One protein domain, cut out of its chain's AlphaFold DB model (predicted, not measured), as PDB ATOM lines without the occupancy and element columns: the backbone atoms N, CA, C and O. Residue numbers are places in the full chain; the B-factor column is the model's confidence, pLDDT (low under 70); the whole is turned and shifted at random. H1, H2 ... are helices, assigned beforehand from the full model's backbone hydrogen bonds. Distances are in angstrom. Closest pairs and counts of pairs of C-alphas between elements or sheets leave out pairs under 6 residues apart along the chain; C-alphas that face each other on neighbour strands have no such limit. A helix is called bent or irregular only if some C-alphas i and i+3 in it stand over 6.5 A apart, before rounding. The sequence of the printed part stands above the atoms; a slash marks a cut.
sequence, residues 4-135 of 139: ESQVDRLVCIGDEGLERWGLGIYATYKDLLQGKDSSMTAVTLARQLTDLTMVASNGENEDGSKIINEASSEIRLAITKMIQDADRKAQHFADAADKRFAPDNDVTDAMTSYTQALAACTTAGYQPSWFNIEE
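What this domain is: This is residues 4 to 135 of the 139 residues of an uncharacterized protein of Rhodococcus sp. ACPA4 (UniProt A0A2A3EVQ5). One long helix, H6, runs most of the length of the domain, and H4 and H7 pack along it, both running opposite to it. H5 folds back on the first part of H6 with H1 packed on H5, while H3 crosses H4 steeply and the short H2 packs lightly on H4. The printed part has 132 residues with seven named helices, H1 to H7 in chain order, and no named strand; the class is all helix. It is compact, with a radius of gyration of the C-alphas of 14.4 A and spans of 45 by 35 by 21 A.

How they stand to each other: H6, residues 73 to 99, and H4, residues 42 to 52, are the hubs, touching three helices each. They touch each other at a shallow tilt of 26 degrees, opposite ways, the closest C-alphas being those of Ala 46 and Ala 90, 4.3 A apart. H7, residues 108 to 123, makes a helical hairpin with H6 at a shallow tilt of 26 degrees; their closest C-alphas, of Met 82 and Ser 113, are 4.7 A apart. H4 and H7 are near each other. H5, residues 65 to 70, makes another hairpin with H6, touching residues 75 to 80 alone, at 16 degrees; the closest C-alphas, of Ile 68 and Arg 76, are 5.5 A apart. H1, residues 4 to 13, touches H5 at a steep tilt of 45 degrees, opposite ways, with C-alphas 4 and 70 closest at 6.4 A. H3, residues 23 to 33, touches H4 at a steep tilt of 57 degrees, opposite ways, with C-alphas 25 and 48 closest at 5.3 A; H3 and H6 are apart. H2, residues 18 to 21, only just touches H4, with 3 pairs of C-alphas within 8 A, the closest those of Trp 21 and Leu 52 at 5.4 A; it touches H1 only at the corner, with C-alphas 12 and 18 closest at 4.9 A. In H1, H5, H6 and H7 every O i to N i+4 pair is within hydrogen-bond range; H3 has 5 of 7, H4 has 6 of 7, and H2 is too short for such a pair.

Where its parts are: H6 is 38.6 A long, from C-alpha 73 at (-14.541, -40.189, 42.765) to C-alpha 99 at (8.246, -44.449, 11.855). H7 measures 22.1 A and ends at C-alpha 123, (-8.551, -29.904, 46.783). H3 measures 15.7 A, H4 15.6 A and H1 13.6 A. H3 is irregular, but only just: C-alphas 24 and 27 are 7.0 A apart.

The domain as a whole: The two C-alphas farthest apart, of Ser 5 and Arg 100, are 45.9 A apart. The printed part has no cut. H4 to H5 is a long link of 12 residues, and residues 124 to 135 hold no named element. Mean pLDDT of the printed part is 87.8; residues 37 to 39, 60 to 61 and 99 to 104 are under 70.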
ATOM      1  N   GLU A   4     -11.347 -44.389  51.844       77.94
ATOM      2  CA  GLU A   4     -11.146 -43.471  50.707       77.94
ATOM      3  C   GLU A   4     -10.069 -42.419  51.005       77.94
ATOM      4  O   GLU A   4      -9.155 -42.236  50.217       77.94
ATOM      5  N   SER A   5     -10.088 -41.813  52.198       84.31
ATOM      6  CA  SER A   5      -9.066 -40.842  52.619       84.31
ATOM      7  C   SER A   5      -7.659 -41.456  52.714       84.31
ATOM      8  O   SER A   5      -6.671 -40.766  52.469       84.31
ATOM      9  N   GLN A   6      -7.540 -42.745  53.052       91.50
ATOM     10  CA  GLN A   6      -6.249 -43.442  53.016       91.50
ATOM     11  C   GLN A   6      -5.779 -43.693  51.581       91.50
ATOM     12  O   GLN A   6      -4.597 -43.512  51.298       91.50
ATOM     13  N   VAL A   7      -6.685 -44.081  50.688       94.31
ATOM     14  CA  VAL A   7      -6.360 -44.367  49.286       94.31
ATOM     15  C   VAL A   7      -6.036 -43.088  48.517       94.31
ATOM     16  O   VAL A   7      -5.031 -43.045  47.816       94.31
ATOM     17  N   ASP A   8      -6.801 -42.017  48.718       96.31
ATOM     18  CA  ASP A   8      -6.515 -40.687  48.170       96.31
ATOM     19  C   ASP A   8      -5.099 -40.237  48.544       96.31
ATOM     20  O   ASP A   8      -4.323 -39.791  47.699       96.31
ATOM     21  N   ARG A   9      -4.725 -40.437  49.815       95.19
ATOM     22  CA  ARG A   9      -3.375 -40.157  50.295       95.19
ATOM     23  C   ARG A   9      -2.323 -40.986  49.558       95.19
ATOM     24  O   ARG A   9      -1.288 -40.431  49.207       95.19
ATOM     25  N   LEU A  10      -2.555 -42.281  49.336       94.75
ATOM     26  CA  LEU A  10      -1.617 -43.152  48.615       94.75
ATOM     27  C   LEU A  10      -1.445 -42.716  47.157       94.75
ATOM     28  O   LEU A  10      -0.316 -42.596  46.689       94.75
ATOM     29  N   VAL A  11      -2.549 -42.434  46.464       96.44
ATOM     30  CA  VAL A  11      -2.543 -42.030  45.052       96.44
ATOM     31  C   VAL A  11      -1.888 -40.664  44.865       96.44
ATOM     32  O   VAL A  11      -1.145 -40.476  43.907       96.44
ATOM     33  N   CYS A  12      -2.129 -39.712  45.766       96.94
ATOM     34  CA  CYS A  12      -1.617 -38.352  45.627       96.94
ATOM     35  C   CYS A  12      -0.214 -38.174  46.222       96.94
ATOM     36  O   CYS A  12       0.684 -37.710  45.525       96.94
ATOM     37  N   ILE A  13      -0.017 -38.550  47.492       96.44
ATOM     38  CA  ILE A  13       1.208 -38.251  48.258       96.44
ATOM     39  C   ILE A  13       1.961 -39.489  48.769       96.44
ATOM     40  O   ILE A  13       2.847 -39.369  49.613       96.44
ATOM     41  N   GLY A  14       1.576 -40.690  48.336       93.06
ATOM     42  CA  GLY A  14       2.277 -41.924  48.681       93.06
ATOM     43  C   GLY A  14       3.561 -42.109  47.872       93.06
ATOM     44  O   GLY A  14       3.711 -41.539  46.794       93.06
ATOM     45  N   ASP A  15       4.452 -42.980  48.352       91.12
ATOM     46  CA  ASP A  15       5.727 -43.307  47.687       91.12
ATOM     47  C   ASP A  15       5.546 -43.920  46.284       91.12
ATOM     48  O   ASP A  15       6.464 -43.923  45.464       91.12
ATOM     49  N   GLU A  16       4.351 -44.433  46.001       91.38
ATOM     50  CA  GLU A  16       3.932 -44.990  44.711       91.38
ATOM     51  C   GLU A  16       2.943 -44.069  43.978       91.38
ATOM     52  O   GLU A  16       2.471 -44.400  42.895       91.38
ATOM     53  N   GLY A  17       2.600 -42.916  44.551       94.31
ATOM     54  CA  GLY A  17       1.604 -41.987  44.033       94.31
ATOM     55  C   GLY A  17       2.169 -40.919  43.100       94.31
ATOM     56  O   GLY A  17       3.285 -41.009  42.576       94.31
ATOM     57  N   LEU A  18       1.381 -39.861  42.921       95.56
ATOM     58  CA  LEU A  18       1.745 -38.688  42.138       95.56
ATOM     59  C   LEU A  18       2.986 -37.991  42.712       95.56
ATOM     60  O   LEU A  18       3.786 -37.489  41.932       95.56
ATOM     61  N   GLU A  19       3.213 -38.040  44.028       95.94
ATOM     62  CA  GLU A  19       4.447 -37.571  44.681       95.94
ATOM     63  C   GLU A  19       5.715 -38.048  43.969       95.94
ATOM     64  O   GLU A  19       6.605 -37.250  43.682       95.94
ATOM     65  N   ARG A  20       5.785 -39.338  43.637       94.44
ATOM     66  CA  ARG A  20       6.936 -39.923  42.949       94.44
ATOM     67  C   ARG A  20       6.848 -39.721  41.445       94.44
ATOM     68  O   ARG A  20       7.788 -39.233  40.820       94.44
ATOM     69  N   TRP A  21       5.733 -40.140  40.863       94.25
ATOM     70  CA  TRP A  21       5.612 -40.310  39.417       94.25
ATOM     71  C   TRP A  21       5.283 -39.011  38.677       94.25
ATOM     72  O   TRP A  21       5.610 -38.861  37.503       94.25
ATOM     73  N   GLY A  22       4.703 -38.035  39.372       93.56
ATOM     74  CA  GLY A  22       4.411 -36.706  38.843       93.56
ATOM     75  C   GLY A  22       5.597 -35.745  38.866       93.56
ATOM     76  O   GLY A  22       5.593 -34.784  38.102       93.56
ATOM     77  N   LEU A  23       6.623 -35.987  39.689       92.94
ATOM     78  CA  LEU A  23       7.744 -35.052  39.854       92.94
ATOM     79  C   LEU A  23       8.538 -34.860  38.553       92.94
ATOM     80  O   LEU A  23       8.907 -33.737  38.203       92.94
ATOM     81  N   GLY A  24       8.794 -35.952  37.827       89.81
ATOM     82  CA  GLY A  24       9.673 -35.954  36.655       89.81
ATOM     83  C   GLY A  24       9.204 -35.028  35.530       89.81
ATOM     84  O   GLY A  24      10.035 -34.407  34.865       89.81
ATOM     85  N   ILE A  25       7.889 -34.891  35.342       90.38
ATOM     86  CA  ILE A  25       7.295 -34.031  34.311       90.38
ATOM     87  C   ILE A  25       7.060 -32.593  34.791       90.38
ATOM     88  O   ILE A  25       6.847 -31.705  33.972       90.38
ATOM     89  N   TYR A  26       7.117 -32.317  36.096       90.50
ATOM     90  CA  TYR A  26       6.720 -31.012  36.630       90.50
ATOM     91  C   TYR A  26       7.600 -29.857  36.126       90.50
ATOM     92  O   TYR A  26       7.094 -28.790  35.784       90.50
ATOM     93  N   ALA A  27       8.917 -30.069  36.023       86.69
ATOM     94  CA  ALA A  27       9.834 -29.062  35.479       86.69
ATOM     95  C   ALA A  27       9.492 -28.712  34.020       86.69
ATOM     96  O   ALA A  27       9.334 -27.543  33.679       86.69
ATOM     97  N   THR A  28       9.287 -29.745  33.201       86.12
ATOM     98  CA  THR A  28       8.811 -29.639  31.819       86.12
ATOM     99  C   THR A  28       7.498 -28.865  31.732       86.12
ATOM    100  O   THR A  28       7.365 -27.930  30.947       86.12
ATOM    101  N   TYR A  29       6.523 -29.247  32.552       85.38
ATOM    102  CA  TYR A  29       5.200 -28.641  32.581       85.38
ATOM    103  C   TYR A  29       5.266 -27.141  32.897       85.38
ATOM    104  O   TYR A  29       4.615 -26.344  32.220       85.38
ATOM    105  N   LYS A  30       6.110 -26.731  33.853       85.88
ATOM    106  CA  LYS A  30       6.336 -25.310  34.158       85.88
ATOM    107  C   LYS A  30       6.910 -24.540  32.974       85.88
ATOM    108  O   LYS A  30       6.430 -23.448  32.678       85.88
ATOM    109  N   ASP A  31       7.911 -25.091  32.294       84.88
ATOM    110  CA  ASP A  31       8.510 -24.420  31.139       84.88
ATOM    111  C   ASP A  31       7.514 -24.287  29.975       84.88
ATOM    112  O   ASP A  31       7.435 -23.221  29.361       84.88
ATOM    113  N   LEU A  32       6.693 -25.318  29.735       81.31
ATOM    114  CA  LEU A  32       5.626 -25.293  28.729       81.31
ATOM    115  C   LEU A  32       4.564 -24.228  29.036       81.31
ATOM    116  O   LEU A  32       4.195 -23.462  28.148       81.31
ATOM    117  N   LEU A  33       4.101 -24.139  30.284       80.94
ATOM    118  CA  LEU A  33       3.120 -23.127  30.690       80.94
ATOM    119  C   LEU A  33       3.645 -21.698  30.565       80.94
ATOM    120  O   LEU A  33       2.897 -20.788  30.220       80.94
ATOM    121  N   GLN A  34       4.931 -21.497  30.837       81.50
ATOM    122  CA  GLN A  34       5.578 -20.191  30.737       81.50
ATOM    123  C   GLN A  34       5.925 -19.811  29.289       81.50
ATOM    124  O   GLN A  34       6.526 -18.760  29.067       81.50
ATOM    125  N   GLY A  35       5.575 -20.650  28.307       75.88
ATOM    126  CA  GLY A  35       5.871 -20.417  26.895       75.88
ATOM    127  C   GLY A  35       7.370 -20.374  26.598       75.88
ATOM    128  O   GLY A  35       7.785 -19.745  25.625       75.88
ATOM    129  N   LYS A  36       8.197 -20.994  27.448       77.50
ATOM    130  CA  LYS A  36       9.633 -21.098  27.198       77.50
ATOM    131  C   LYS A  36       9.868 -22.123  26.098       77.50
ATOM    132  O   LYS A  36       9.261 -23.194  26.101       77.50
ATOM    133  N   ASP A  37      10.808 -21.820  25.206       63.72
ATOM    134  CA  ASP A  37      11.330 -22.807  24.266       63.72
ATOM    135  C   ASP A  37      11.996 -23.937  25.058       63.72
ATOM    136  O   ASP A  37      13.133 -23.822  25.524       63.72
ATOM    137  N   SER A  38      11.275 -25.042  25.235       61.09
ATOM    138  CA  SER A  38      11.845 -26.256  25.797       61.09
ATOM    139  C   SER A  38      12.550 -27.008  24.671       61.09
ATOM    140  O   SER A  38      11.929 -27.557  23.764       61.09
ATOM    141  N   SER A  39      13.884 -27.063  24.710       65.12
ATOM    142  CA  SER A  39      14.691 -27.858  23.768       65.12
ATOM    143  C   SER A  39      14.595 -29.368  24.042       65.12
ATOM    144  O   SER A  39      15.555 -30.117  23.843       65.12
ATOM    145  N   MET A  40      13.476 -29.819  24.599       74.19
ATOM    146  CA  MET A  40      13.280 -31.187  25.036       74.19
ATOM    147  C   MET A  40      13.062 -32.113  23.853       74.19
ATOM    148  O   MET A  40      12.370 -31.801  22.886       74.19
ATOM    149  N   THR A  41      13.634 -33.304  23.961       78.62
ATOM    150  CA  THR A  41      13.461 -34.326  22.936       78.62
ATOM    151  C   THR A  41      12.125 -35.045  23.113       78.62
ATOM    152  O   THR A  41      11.662 -35.241  24.239       78.62
ATOM    153  N   ALA A  42      11.540 -35.524  22.010       78.38
ATOM    154  CA  ALA A  42      10.353 -36.382  22.044       78.38
ATOM    155  C   ALA A  42      10.562 -37.638  22.913       78.38
ATOM    156  O   ALA A  42       9.636 -38.089  23.575       78.38
ATOM    157  N   VAL A  43      11.792 -38.165  22.975       81.56
ATOM    158  CA  VAL A  43      12.158 -39.307  23.832       81.56
ATOM    159  C   VAL A  43      12.071 -38.946  25.317       81.56
ATOM    160  O   VAL A  43      11.558 -39.729  26.113       81.56
ATOM    161  N   THR A  44      12.548 -37.760  25.702       85.00
ATOM    162  CA  THR A  44      12.437 -37.264  27.083       85.00
ATOM    163  C   THR A  44      10.973 -37.088  27.478       85.00
ATOM    164  O   THR A  44      10.576 -37.562  28.540       85.00
ATOM    165  N   LEU A  45      10.170 -36.472  26.604       84.75
ATOM    166  CA  LEU A  45       8.732 -36.292  26.816       84.75
ATOM    167  C   LEU A  45       7.989 -37.620  26.930       84.75
ATOM    168  O   LEU A  45       7.212 -37.796  27.862       84.75
ATOM    169  N   ALA A  46       8.252 -38.562  26.021       87.69
ATOM    170  CA  ALA A  46       7.652 -39.890  26.062       87.69
ATOM    171  C   ALA A  46       7.911 -40.560  27.412       87.69
ATOM    172  O   ALA A  46       6.981 -41.044  28.043       87.69
ATOM    173  N   ARG A  47       9.157 -40.508  27.895       89.50
ATOM    174  CA  ARG A  47       9.542 -41.113  29.171       89.50
ATOM    175  C   ARG A  47       8.853 -40.451  30.366       89.50
ATOM    176  O   ARG A  47       8.319 -41.156  31.208       89.50
ATOM    177  N   GLN A  48       8.811 -39.119  30.401       91.75
ATOM    178  CA  GLN A  48       8.109 -38.372  31.453       91.75
ATOM    179  C   GLN A  48       6.599 -38.655  31.464       91.75
ATOM    180  O   GLN A  48       5.990 -38.704  32.527       91.75
ATOM    181  N   LEU A  49       5.988 -38.849  30.292       92.56
ATOM    182  CA  LEU A  49       4.579 -39.227  30.176       92.56
ATOM    183  C   LEU A  49       4.348 -40.686  30.592       92.56
ATOM    184  O   LEU A  49       3.366 -40.967  31.268       92.56
ATOM    185  N   THR A  50       5.262 -41.601  30.263       92.31
ATOM    186  CA  THR A  50       5.228 -42.985  30.762       92.31
ATOM    187  C   THR A  50       5.356 -43.042  32.282       92.31
ATOM    188  O   THR A  50       4.665 -43.829  32.915       92.31
ATOM    189  N   ASP A  51       6.170 -42.188  32.903       93.06
ATOM    190  CA  ASP A  51       6.260 -42.146  34.366       93.06
ATOM    191  C   ASP A  51       4.885 -41.851  35.000       93.06
ATOM    192  O   ASP A  51       4.516 -42.489  35.983       93.06
ATOM    193  N   LEU A  52       4.057 -40.986  34.391       93.94
ATOM    194  CA  LEU A  52       2.696 -40.713  34.877       93.94
ATOM    195  C   LEU A  52       1.770 -41.935  34.838       93.94
ATOM    196  O   LEU A  52       0.835 -42.002  35.638       93.94
ATOM    197  N   THR A  53       2.004 -42.904  33.949       93.25
ATOM    198  CA  THR A  53       1.179 -44.122  33.873       93.25
ATOM    199  C   THR A  53       1.449 -45.087  35.025       93.25
ATOM    200  O   THR A  53       0.698 -46.038  35.214       93.25
ATOM    201  N   MET A  54       2.509 -44.846  35.802       93.44
ATOM    202  CA  MET A  54       2.943 -45.702  36.906       93.44
ATOM    203  C   MET A  54       2.350 -45.296  38.261       93.44
ATOM    204  O   MET A  54       2.642 -45.943  39.269       93.44
ATOM    205  N   VAL A  55       1.516 -44.251  38.315       94.12
ATOM    206  CA  VAL A  55       0.846 -43.824  39.552       94.12
ATOM    207  C   VAL A  55       0.057 -44.977  40.176       94.12
ATOM    208  O   VAL A  55      -0.709 -45.668  39.507       94.12
ATOM    209  N   ALA A  56       0.254 -45.149  41.482       91.12
ATOM    210  CA  ALA A  56      -0.252 -46.229  42.319       91.12
ATOM    211  C   ALA A  56       0.241 -47.639  41.939       91.12
ATOM    212  O   ALA A  56      -0.306 -48.617  42.437       91.12
ATOM    213  N   SER A  57       1.261 -47.763  41.083       89.19
ATOM    214  CA  SER A  57       1.942 -49.039  40.830       89.19
ATOM    215  C   SER A  57       3.151 -49.222  41.751       89.19
ATOM    216  O   SER A  57       3.873 -48.268  42.057       89.19
ATOM    217  N   ASN A  58       3.440 -50.477  42.093       80.81
ATOM    218  CA  ASN A  58       4.655 -50.866  42.816       80.81
ATOM    219  C   ASN A  58       5.902 -50.968  41.912       80.81
ATOM    220  O   ASN A  58       6.991 -51.292  42.381       80.81
ATOM    221  N   GLY A  59       5.769 -50.708  40.606       70.50
ATOM    222  CA  GLY A  59       6.856 -50.810  39.628       70.50
ATOM    223  C   GLY A  59       7.302 -52.238  39.277       70.50
ATOM    224  O   GLY A  59       8.136 -52.395  38.387       70.50
ATOM    225  N   GLU A  60       6.744 -53.273  39.917       66.06
ATOM    226  CA  GLU A  60       7.143 -54.688  39.787       66.06
ATOM    227  C   GLU A  60       6.066 -55.575  39.122       66.06
ATOM    228  O   GLU A  60       6.037 -56.788  39.338       66.06
ATOM    229  N   ASN A  61       5.244 -54.991  38.236       58.25
ATOM    230  CA  ASN A  61       4.183 -55.610  37.409       58.25
ATOM    231  C   ASN A  61       2.746 -55.578  37.963       58.25
ATOM    232  O   ASN A  61       1.865 -56.180  37.348       58.25
ATOM    233  N   GLU A  62       2.469 -54.879  39.065       75.69
ATOM    234  CA  GLU A  62       1.083 -54.595  39.463       75.69
ATOM    235  C   GLU A  62       0.679 -53.212  38.951       75.69
ATOM    236  O   GLU A  62       1.291 -52.208  39.319       75.69
ATOM    237  N   ASP A  63      -0.323 -53.154  38.068       81.88
ATOM    238  CA  ASP A  63      -0.878 -51.869  37.651       81.88
ATOM    239  C   ASP A  63      -1.623 -51.202  38.821       81.88
ATOM    240  O   ASP A  63      -2.227 -51.857  39.674       81.88
ATOM    241  N   GLY A  64      -1.575 -49.870  38.884       88.38
ATOM    242  CA  GLY A  64      -2.186 -49.117  39.981       88.38
ATOM    243  C   GLY A  64      -3.715 -49.059  39.944       88.38
ATOM    244  O   GLY A  64      -4.324 -48.380  40.776       88.38
ATOM    245  N   SER A  65      -4.373 -49.735  38.993       91.12
ATOM    246  CA  SER A  65      -5.794 -49.523  38.698       91.12
ATOM    247  C   SER A  65      -6.705 -49.883  39.869       91.12
ATOM    248  O   SER A  65      -7.690 -49.189  40.117       91.12
ATOM    249  N   LYS A  66      -6.373 -50.933  40.630       91.69
ATOM    250  CA  LYS A  66      -7.150 -51.339  41.807       91.69
ATOM    251  C   LYS A  66      -7.142 -50.250  42.879       91.69
ATOM    252  O   LYS A  66      -8.208 -49.871  43.356       91.69
ATOM    253  N   ILE A  67      -5.963 -49.719  43.201       93.19
ATOM    254  CA  ILE A  67      -5.800 -48.646  44.189       93.19
ATOM    255  C   ILE A  67      -6.517 -47.383  43.698       93.19
ATOM    256  O   ILE A  67      -7.300 -46.794  44.433       93.19
ATOM    257  N   ILE A  68      -6.346 -47.009  42.429       95.12
ATOM    258  CA  ILE A  68      -7.031 -45.847  41.841       95.12
ATOM    259  C   ILE A  68      -8.561 -46.008  41.890       95.12
ATOM    260  O   ILE A  68      -9.276 -45.038  42.142       95.12
ATOM    261  N   ASN A  69      -9.087 -47.219  41.690       94.81
ATOM    262  CA  ASN A  69     -10.528 -47.479  41.718       94.81
ATOM    263  C   ASN A  69     -11.164 -47.306  43.106       94.81
ATOM    264  O   ASN A  69     -12.356 -46.986  43.180       94.81
ATOM    265  N   GLU A  70     -10.379 -47.501  44.166       95.25
ATOM    266  CA  GLU A  70     -10.779 -47.334  45.569       95.25
ATOM    267  C   GLU A  70     -10.650 -45.880  46.067       95.25
ATOM    268  O   GLU A  70     -11.133 -45.563  47.155       95.25
ATOM    269  N   ALA A  71     -10.026 -44.993  45.283       95.81
ATOM    270  CA  ALA A  71      -9.930 -43.571  45.600       95.81
ATOM    271  C   ALA A  71     -11.300 -42.880  45.518       95.81
ATOM    272  O   ALA A  71     -12.241 -43.364  44.869       95.81
ATOM    273  N   SER A  72     -11.396 -41.698  46.127       96.19
ATOM    274  CA  SER A  72     -12.547 -40.812  45.970       96.19
ATOM    275  C   SER A  72     -12.836 -40.550  44.491       96.19
ATOM    276  O   SER A  72     -11.947 -40.546  43.637       96.19
ATOM    277  N   SER A  73     -14.110 -40.320  44.160       95.94
ATOM    278  CA  SER A  73     -14.541 -40.189  42.765       95.94
ATOM    279  C   SER A  73     -13.782 -39.114  41.990       95.94
ATOM    280  O   SER A  73     -13.509 -39.307  40.809       95.94
ATOM    281  N   GLU A  74     -13.443 -38.000  42.642       95.88
ATOM    282  CA  GLU A  74     -12.746 -36.877  42.012       95.88
ATOM    283  C   GLU A  74     -11.297 -37.244  41.675       95.88
ATOM    284  O   GLU A  74     -10.885 -37.096  40.522       95.88
ATOM    285  N   ILE A  75     -10.555 -37.807  42.636       97.06
ATOM    286  CA  ILE A  75      -9.178 -38.269  42.424       97.06
ATOM    287  C   ILE A  75      -9.148 -39.405  41.405       97.06
ATOM    288  O   ILE A  75      -8.374 -39.348  40.450       97.06
ATOM    289  N   ARG A  76     -10.032 -40.400  41.538       97.19
ATOM    290  CA  ARG A  76     -10.125 -41.523  40.599       97.19
ATOM    291  C   ARG A  76     -10.301 -41.043  39.163       97.19
ATOM    292  O   ARG A  76      -9.575 -41.497  38.279       97.19
ATOM    293  N   LEU A  77     -11.258 -40.145  38.918       97.50
ATOM    294  CA  LEU A  77     -11.532 -39.631  37.575       97.50
ATOM    295  C   LEU A  77     -10.346 -38.833  37.026       97.50
ATOM    296  O   LEU A  77      -9.944 -39.060  35.884       97.50
ATOM    297  N   ALA A  78      -9.772 -37.938  37.833       97.62
ATOM    298  CA  ALA A  78      -8.670 -37.087  37.401       97.62
ATOM    299  C   ALA A  78      -7.396 -37.896  37.099       97.62
ATOM    300  O   ALA A  78      -6.797 -37.727  36.037       97.62
ATOM    301  N   ILE A  79      -7.025 -38.833  37.977       97.44
ATOM    302  CA  ILE A  79      -5.839 -39.686  37.814       97.44
ATOM    303  C   ILE A  79      -6.018 -40.654  36.645       97.44
ATOM    304  O   ILE A  79      -5.119 -40.781  35.820       97.44
ATOM    305  N   THR A  80      -7.193 -41.277  36.506       97.19
ATOM    306  CA  THR A  80      -7.467 -42.166  35.364       97.19
ATOM    307  C   THR A  80      -7.356 -41.412  34.040       97.19
ATOM    308  O   THR A  80      -6.739 -41.909  33.098       97.19
ATOM    309  N   LYS A  81      -7.913 -40.195  33.962       97.19
ATOM    310  CA  LYS A  81      -7.819 -39.362  32.759       97.19
ATOM    311  C   LYS A  81      -6.373 -38.966  32.452       97.19
ATOM    312  O   LYS A  81      -5.956 -39.070  31.303       97.19
ATOM    313  N   MET A  82      -5.616 -38.551  33.467       97.50
ATOM    314  CA  MET A  82      -4.194 -38.230  33.329       97.50
ATOM    315  C   MET A  82      -3.403 -39.415  32.771       97.50
ATOM    316  O   MET A  82      -2.680 -39.242  31.795       97.50
ATOM    317  N   ILE A  83      -3.581 -40.617  33.330       95.94
ATOM    318  CA  ILE A  83      -2.910 -41.834  32.854       95.94
ATOM    319  C   ILE A  83      -3.257 -42.109  31.387       95.94
ATOM    320  O   ILE A  83      -2.363 -42.350  30.584       95.94
ATOM    321  N   GLN A  84      -4.537 -42.029  31.012       95.81
ATOM    322  CA  GLN A  84      -4.980 -42.293  29.639       95.81
ATOM    323  C   GLN A  84      -4.420 -41.293  28.620       95.81
ATOM    324  O   GLN A  84      -4.029 -41.683  27.519       95.81
ATOM    325  N   ASP A  85      -4.413 -40.003  28.955       95.94
ATOM    326  CA  ASP A  85      -3.908 -38.970  28.052       95.94
ATOM    327  C   ASP A  85      -2.371 -39.005  27.973       95.94
ATOM    328  O   ASP A  85      -1.811 -38.809  26.889       95.94
ATOM    329  N   ALA A  86      -1.692 -39.328  29.080       94.19
ATOM    330  CA  ALA A  86      -0.248 -39.524  29.109       94.19
ATOM    331  C   ALA A  86       0.186 -40.747  28.289       94.19
ATOM    332  O   ALA A  86       1.063 -40.615  27.437       94.19
ATOM    333  N   ASP A  87      -0.472 -41.896  28.468       93.88
ATOM    334  CA  ASP A  87      -0.205 -43.128  27.716       93.88
ATOM    335  C   ASP A  87      -0.395 -42.921  26.206       93.88
ATOM    336  O   ASP A  87       0.509 -43.181  25.407       93.88
ATOM    337  N   ARG A  88      -1.526 -42.319  25.805       92.19
ATOM    338  CA  ARG A  88      -1.807 -41.995  24.396       92.19
ATOM    339  C   ARG A  88      -0.695 -41.144  23.785       92.19
ATOM    340  O   ARG A  88      -0.290 -41.382  22.643       92.19
ATOM    341  N   LYS A  89      -0.210 -40.137  24.518       91.12
ATOM    342  CA  LYS A  89       0.820 -39.224  24.015       91.12
ATOM    343  C   LYS A  89       2.218 -39.849  24.039       91.12
ATOM    344  O   LYS A  89       2.970 -39.653  23.084       91.12
ATOM    345  N   ALA A  90       2.547 -40.646  25.055       89.81
ATOM    346  CA  ALA A  90       3.790 -41.412  25.113       89.81
ATOM    347  C   ALA A  90       3.899 -42.381  23.928       89.81
ATOM    348  O   ALA A  90       4.909 -42.371  23.219       89.81
ATOM    349  N   GLN A  91       2.828 -43.130  23.639       88.00
ATOM    350  CA  GLN A  91       2.772 -44.026  22.485       88.00
ATOM    351  C   GLN A  91       2.913 -43.259  21.165       88.00
ATOM    352  O   GLN A  91       3.629 -43.708  20.273       88.00
ATOM    353  N   HIS A  92       2.295 -42.080  21.037       87.31
ATOM    354  CA  HIS A  92       2.450 -41.241  19.843       87.31
ATOM    355  C   HIS A  92       3.912 -40.831  19.603       87.31
ATOM    356  O   HIS A  92       4.395 -40.901  18.472       87.31
ATOM    357  N   PHE A  93       4.634 -40.437  20.656       85.06
ATOM    358  CA  PHE A  93       6.052 -40.094  20.543       85.06
ATOM    359  C   PHE A  93       6.935 -41.310  20.233       85.06
ATOM    360  O   PHE A  93       7.858 -41.184  19.424       85.06
ATOM    361  N   ALA A  94       6.644 -42.477  20.816       82.88
ATOM    362  CA  ALA A  94       7.341 -43.724  20.500       82.88
ATOM    363  C   ALA A  94       7.142 -44.120  19.025       82.88
ATOM    364  O   ALA A  94       8.110 -44.331  18.294       82.88
ATOM    365  N   ASP A  95       5.896 -44.099  18.547       82.88
ATOM    366  CA  ASP A  95       5.550 -44.386  17.155       82.88
ATOM    367  C   ASP A  95       6.220 -43.418  16.167       82.88
ATOM    368  O   ASP A  95       6.676 -43.836  15.100       82.88
ATOM    369  N   ALA A  96       6.278 -42.123  16.498       79.75
ATOM    370  CA  ALA A  96       6.933 -41.116  15.665       79.75
ATOM    371  C   ALA A  96       8.449 -41.360  15.559       79.75
ATOM    372  O   ALA A  96       9.016 -41.238  14.467       79.75
ATOM    373  N   ALA A  97       9.089 -41.759  16.664       73.88
ATOM    374  CA  ALA A  97      10.506 -42.116  16.690       73.88
ATOM    375  C   ALA A  97      10.805 -43.340  15.803       73.88
ATOM    376  O   ALA A  97      11.777 -43.320  15.044       73.88
ATOM    377  N   ASP A  98       9.936 -44.354  15.826       77.88
ATOM    378  CA  ASP A  98      10.102 -45.585  15.044       77.88
ATOM    379  C   ASP A  98       9.778 -45.407  13.552       77.88
ATOM    380  O   ASP A  98      10.424 -46.004  12.685       77.88
ATOM    381  N   LYS A  99       8.781 -44.577  13.223       67.88
ATOM    382  CA  LYS A  99       8.246 -44.449  11.855       67.88
ATOM    383  C   LYS A  99       8.778 -43.238  11.075       67.88
ATOM    384  O   LYS A  99       8.370 -43.039   9.933       67.88
ATOM    385  N   ARG A 100       9.711 -42.455  11.641       62.53
ATOM    386  CA  ARG A 100      10.317 -41.244  11.031       62.53
ATOM    387  C   ARG A 100       9.302 -40.193  10.551       62.53
ATOM    388  O   ARG A 100       9.591 -39.442   9.620       62.53
ATOM    389  N   PHE A 101       8.124 -40.123  11.163       65.38
ATOM    390  CA  PHE A 101       7.215 -38.995  10.953       65.38
ATOM    391  C   PHE A 101       7.537 -37.900  11.971       65.38
ATOM    392  O   PHE A 101       8.014 -38.194  13.066       65.38
ATOM    393  N   ALA A 102       7.313 -36.634  11.610       59.91
ATOM    394  CA  ALA A 102       7.474 -35.541  12.561       59.91
ATOM    395  C   ALA A 102       6.446 -35.730  13.694       59.91
ATOM    396  O   ALA A 102       5.253 -35.800  13.384       59.91
ATOM    397  N   PRO A 103       6.872 -35.864  14.964       63.31
ATOM    398  CA  PRO A 103       5.933 -35.956  16.069       63.31
ATOM    399  C   PRO A 103       5.102 -34.678  16.115       63.31
ATOM    400  O   PRO A 103       5.643 -33.573  16.007       63.31
ATOM    401  N   ASP A 104       3.793 -34.827  16.285       69.38
ATOM    402  CA  ASP A 104       2.995 -33.706  16.747       69.38
ATOM    403  C   ASP A 104       3.428 -33.425  18.190       69.38
ATOM    404  O   ASP A 104       3.263 -34.268  19.075       69.38
ATOM    405  N   ASN A 105       4.042 -32.268  18.422       71.25
ATOM    406  CA  ASN A 105       4.546 -31.876  19.736       71.25
ATOM    407  C   ASN A 105       3.441 -31.315  20.646       71.25
ATOM    408  O   ASN A 105       3.745 -30.874  21.753       71.25
ATOM    409  N   ASP A 106       2.173 -31.349  20.224       81.25
ATOM    410  CA  ASP A 106       1.061 -30.891  21.050       81.25
ATOM    411  C   ASP A 106       0.823 -31.815  22.258       81.25
ATOM    412  O   ASP A 106       0.264 -32.906  22.148       81.25
ATOM    413  N   VAL A 107       1.267 -31.380  23.435       84.69
ATOM    414  CA  VAL A 107       1.071 -32.074  24.718       84.69
ATOM    415  C   VAL A 107      -0.076 -31.476  25.540       84.69
ATOM    416  O   VAL A 107      -0.226 -31.824  26.712       84.69
ATOM    417  N   THR A 108      -0.892 -30.597  24.951       87.06
ATOM    418  CA  THR A 108      -1.921 -29.816  25.657       87.06
ATOM    419  C   THR A 108      -2.886 -30.697  26.441       87.06
ATOM    420  O   THR A 108      -3.130 -30.430  27.618       87.06
ATOM    421  N   ASP A 109      -3.387 -31.780  25.844       89.69
ATOM    422  CA  ASP A 109      -4.333 -32.685  26.509       89.69
ATOM    423  C   ASP A 109      -3.713 -33.380  27.728       89.69
ATOM    424  O   ASP A 109      -4.321 -33.418  28.801       89.69
ATOM    425  N   ALA A 110      -2.481 -33.882  27.588       91.81
ATOM    426  CA  ALA A 110      -1.759 -34.545  28.671       91.81
ATOM    427  C   ALA A 110      -1.408 -33.565  29.804       91.81
ATOM    428  O   ALA A 110      -1.511 -33.908  30.980       91.81
ATOM    429  N   MET A 111      -1.035 -32.325  29.471       91.38
ATOM    430  CA  MET A 111      -0.736 -31.304  30.480       91.38
ATOM    431  C   MET A 111      -2.010 -30.815  31.173       91.38
ATOM    432  O   MET A 111      -2.015 -30.596  32.384       91.38
ATOM    433  N   THR A 112      -3.118 -30.707  30.440       92.56
ATOM    434  CA  THR A 112      -4.426 -30.342  30.999       92.56
ATOM    435  C   THR A 112      -4.900 -31.389  32.005       92.56
ATOM    436  O   THR A 112      -5.303 -31.037  33.113       92.56
ATOM    437  N   SER A 113      -4.826 -32.677  31.665       96.12
ATOM    438  CA  SER A 113      -5.236 -33.753  32.576       96.12
ATOM    439  C   SER A 113      -4.293 -33.906  33.773       96.12
ATOM    440  O   SER A 113      -4.768 -34.102  34.891       96.12
ATOM    441  N   TYR A 114      -2.984 -33.711  33.591       95.69
ATOM    442  CA  TYR A 114      -2.020 -33.634  34.695       95.69
ATOM    443  C   TYR A 114      -2.337 -32.480  35.665       95.69
ATOM    444  O   TYR A 114      -2.361 -32.670  36.881       95.69
ATOM    445  N   THR A 115      -2.693 -31.305  35.138       94.00
ATOM    446  CA  THR A 115      -3.139 -30.157  35.950       94.00
ATOM    447  C   THR A 115      -4.398 -30.488  36.750       94.00
ATOM    448  O   THR A 115      -4.494 -30.159  37.932       94.00
ATOM    449  N   GLN A 116      -5.367 -31.161  36.123       95.44
ATOM    450  CA  GLN A 116      -6.606 -31.586  36.782       95.44
ATOM    451  C   GLN A 116      -6.338 -32.594  37.906       95.44
ATOM    452  O   GLN A 116      -6.946 -32.483  38.968       95.44
ATOM    453  N   ALA A 117      -5.408 -33.532  37.710       96.94
ATOM    454  CA  ALA A 117      -4.983 -34.469  38.748       96.94
ATOM    455  C   ALA A 117      -4.343 -33.751  39.947       96.94
ATOM    456  O   ALA A 117      -4.724 -34.008  41.091       96.94
ATOM    457  N   LEU A 118      -3.445 -32.791  39.697       95.94
ATOM    458  CA  LEU A 118      -2.839 -31.967  40.748       95.94
ATOM    459  C   LEU A 118      -3.878 -31.146  41.518       95.94
ATOM    460  O   LEU A 118      -3.840 -31.091  42.750       95.94
ATOM    461  N   ALA A 119      -4.832 -30.543  40.808       94.62
ATOM    462  CA  ALA A 119      -5.914 -29.778  41.413       94.62
ATOM    463  C   ALA A 119      -6.841 -30.659  42.266       94.62
ATOM    464  O   ALA A 119      -7.201 -30.258  43.374       94.62
ATOM    465  N   ALA A 120      -7.186 -31.863  41.797       96.00
ATOM    466  CA  ALA A 120      -8.001 -32.818  42.548       96.00
ATOM    467  C   ALA A 120      -7.297 -33.259  43.842       96.00
ATOM    468  O   ALA A 120      -7.872 -33.150  44.925       96.00
ATOM    469  N   CYS A 121      -6.023 -33.656  43.753       96.56
ATOM    470  CA  CYS A 121      -5.213 -34.018  44.919       96.56
ATOM    471  C   CYS A 121      -5.090 -32.863  45.927       96.56
ATOM    472  O   CYS A 121      -5.254 -33.062  47.130       96.56
ATOM    473  N   THR A 122      -4.870 -31.640  45.443       94.62
ATOM    474  CA  THR A 122      -4.764 -30.441  46.291       94.62
ATOM    475  C   THR A 122      -6.087 -30.112  46.981       94.62
ATOM    476  O   THR A 122      -6.110 -29.867  48.185       94.62
ATOM    477  N   THR A 123      -7.202 -30.168  46.248       93.69
ATOM    478  CA  THR A 123      -8.551 -29.904  46.783       93.69
ATOM    479  C   THR A 123      -8.942 -30.924  47.854       93.69
ATOM    480  O   THR A 123      -9.555 -30.561  48.855       93.69
ATOM    481  N   ALA A 124      -8.517 -32.179  47.695       93.38
ATOM    482  CA  ALA A 124      -8.700 -33.237  48.685       93.38
ATOM    483  C   ALA A 124      -7.767 -33.123  49.914       93.38
ATOM    484  O   ALA A 124      -7.892 -33.908  50.853       93.38
ATOM    485  N   GLY A 125      -6.842 -32.154  49.934       94.56
ATOM    486  CA  GLY A 125      -5.891 -31.938  51.031       94.56
ATOM    487  C   GLY A 125      -4.613 -32.780  50.952       94.56
ATOM    488  O   GLY A 125      -3.869 -32.845  51.930       94.56
ATOM    489  N   TYR A 126      -4.337 -33.407  49.806       95.94
ATOM    490  CA  TYR A 126      -3.165 -34.252  49.556       95.94
ATOM    491  C   TYR A 126      -2.300 -33.660  48.435       95.94
ATOM    492  O   TYR A 126      -2.069 -34.285  47.404       95.94
ATOM    493  N   GLN A 127      -1.848 -32.421  48.610       95.19
ATOM    494  CA  GLN A 127      -0.959 -31.760  47.652       95.19
ATOM    495  C   GLN A 127       0.426 -32.442  47.633       95.19
ATOM    496  O   GLN A 127       1.023 -32.570  48.706       95.19
ATOM    497  N   PRO A 128       0.964 -32.841  46.460       95.88
ATOM    498  CA  PRO A 128       2.351 -33.293  46.353       95.88
ATOM    499  C   PRO A 128       3.339 -32.238  46.859       95.88
ATOM    500  O   PRO A 128       3.142 -31.042  46.632       95.88
ATOM    501  N   SER A 129       4.418 -32.660  47.520       95.38
ATOM    502  CA  SER A 129       5.320 -31.748  48.245       95.38
ATOM    503  C   SER A 129       6.058 -30.756  47.339       95.38
ATOM    504  O   SER A 129       6.405 -29.653  47.759       95.38
ATOM    505  N   TRP A 130       6.273 -31.145  46.086       93.50
ATOM    506  CA  TRP A 130       6.926 -30.352  45.047       93.50
ATOM    507  C   TRP A 130       5.953 -29.494  44.235       93.50
ATOM    508  O   TRP A 130       6.403 -28.675  43.432       93.50
ATOM    509  N   PHE A 131       4.639 -29.687  44.389       92.31
ATOM    510  CA  PHE A 131       3.650 -28.938  43.627       92.31
ATOM    511  C   PHE A 131       3.336 -27.620  44.326       92.31
ATOM    512  O   PHE A 131       2.908 -27.606  45.478       92.31
ATOM    513  N   ASN A 132       3.485 -26.514  43.600       85.00
ATOM    514  CA  ASN A 132       2.996 -25.211  44.016       85.00
ATOM    515  C   ASN A 132       2.144 -24.598  42.897       85.00
ATOM    516  O   ASN A 132       2.624 -24.377  41.783       85.00
ATOM    517  N   ILE A 133       0.871 -24.321  43.186       76.94
ATOM    518  CA  ILE A 133      -0.048 -23.711  42.219       76.94
ATOM    519  C   ILE A 133       0.322 -22.253  41.907       76.94
ATOM    520  O   ILE A 133       0.085 -21.778  40.796       76.94
ATOM    521  N   GLU A 134       0.957 -21.552  42.848       79.69
ATOM    522  CA  GLU A 134       1.403 -20.171  42.652       79.69
ATOM    523  C   GLU A 134       2.504 -20.092  41.584       79.69
ATOM    524  O   GLU A 134       2.505 -19.171  40.770       79.69
ATOM    525  N   GLU A 135       3.358 -21.121  41.477       74.56
ATOM    526  CA  GLU A 135       4.382 -21.216  40.421       74.56
ATOM    527  C   GLU A 135       3.785 -21.305  39.008       74.56
ATOM    528  O   GLU A 135       4.477 -21.020  38.029       74.56
TER     529      GLU A 135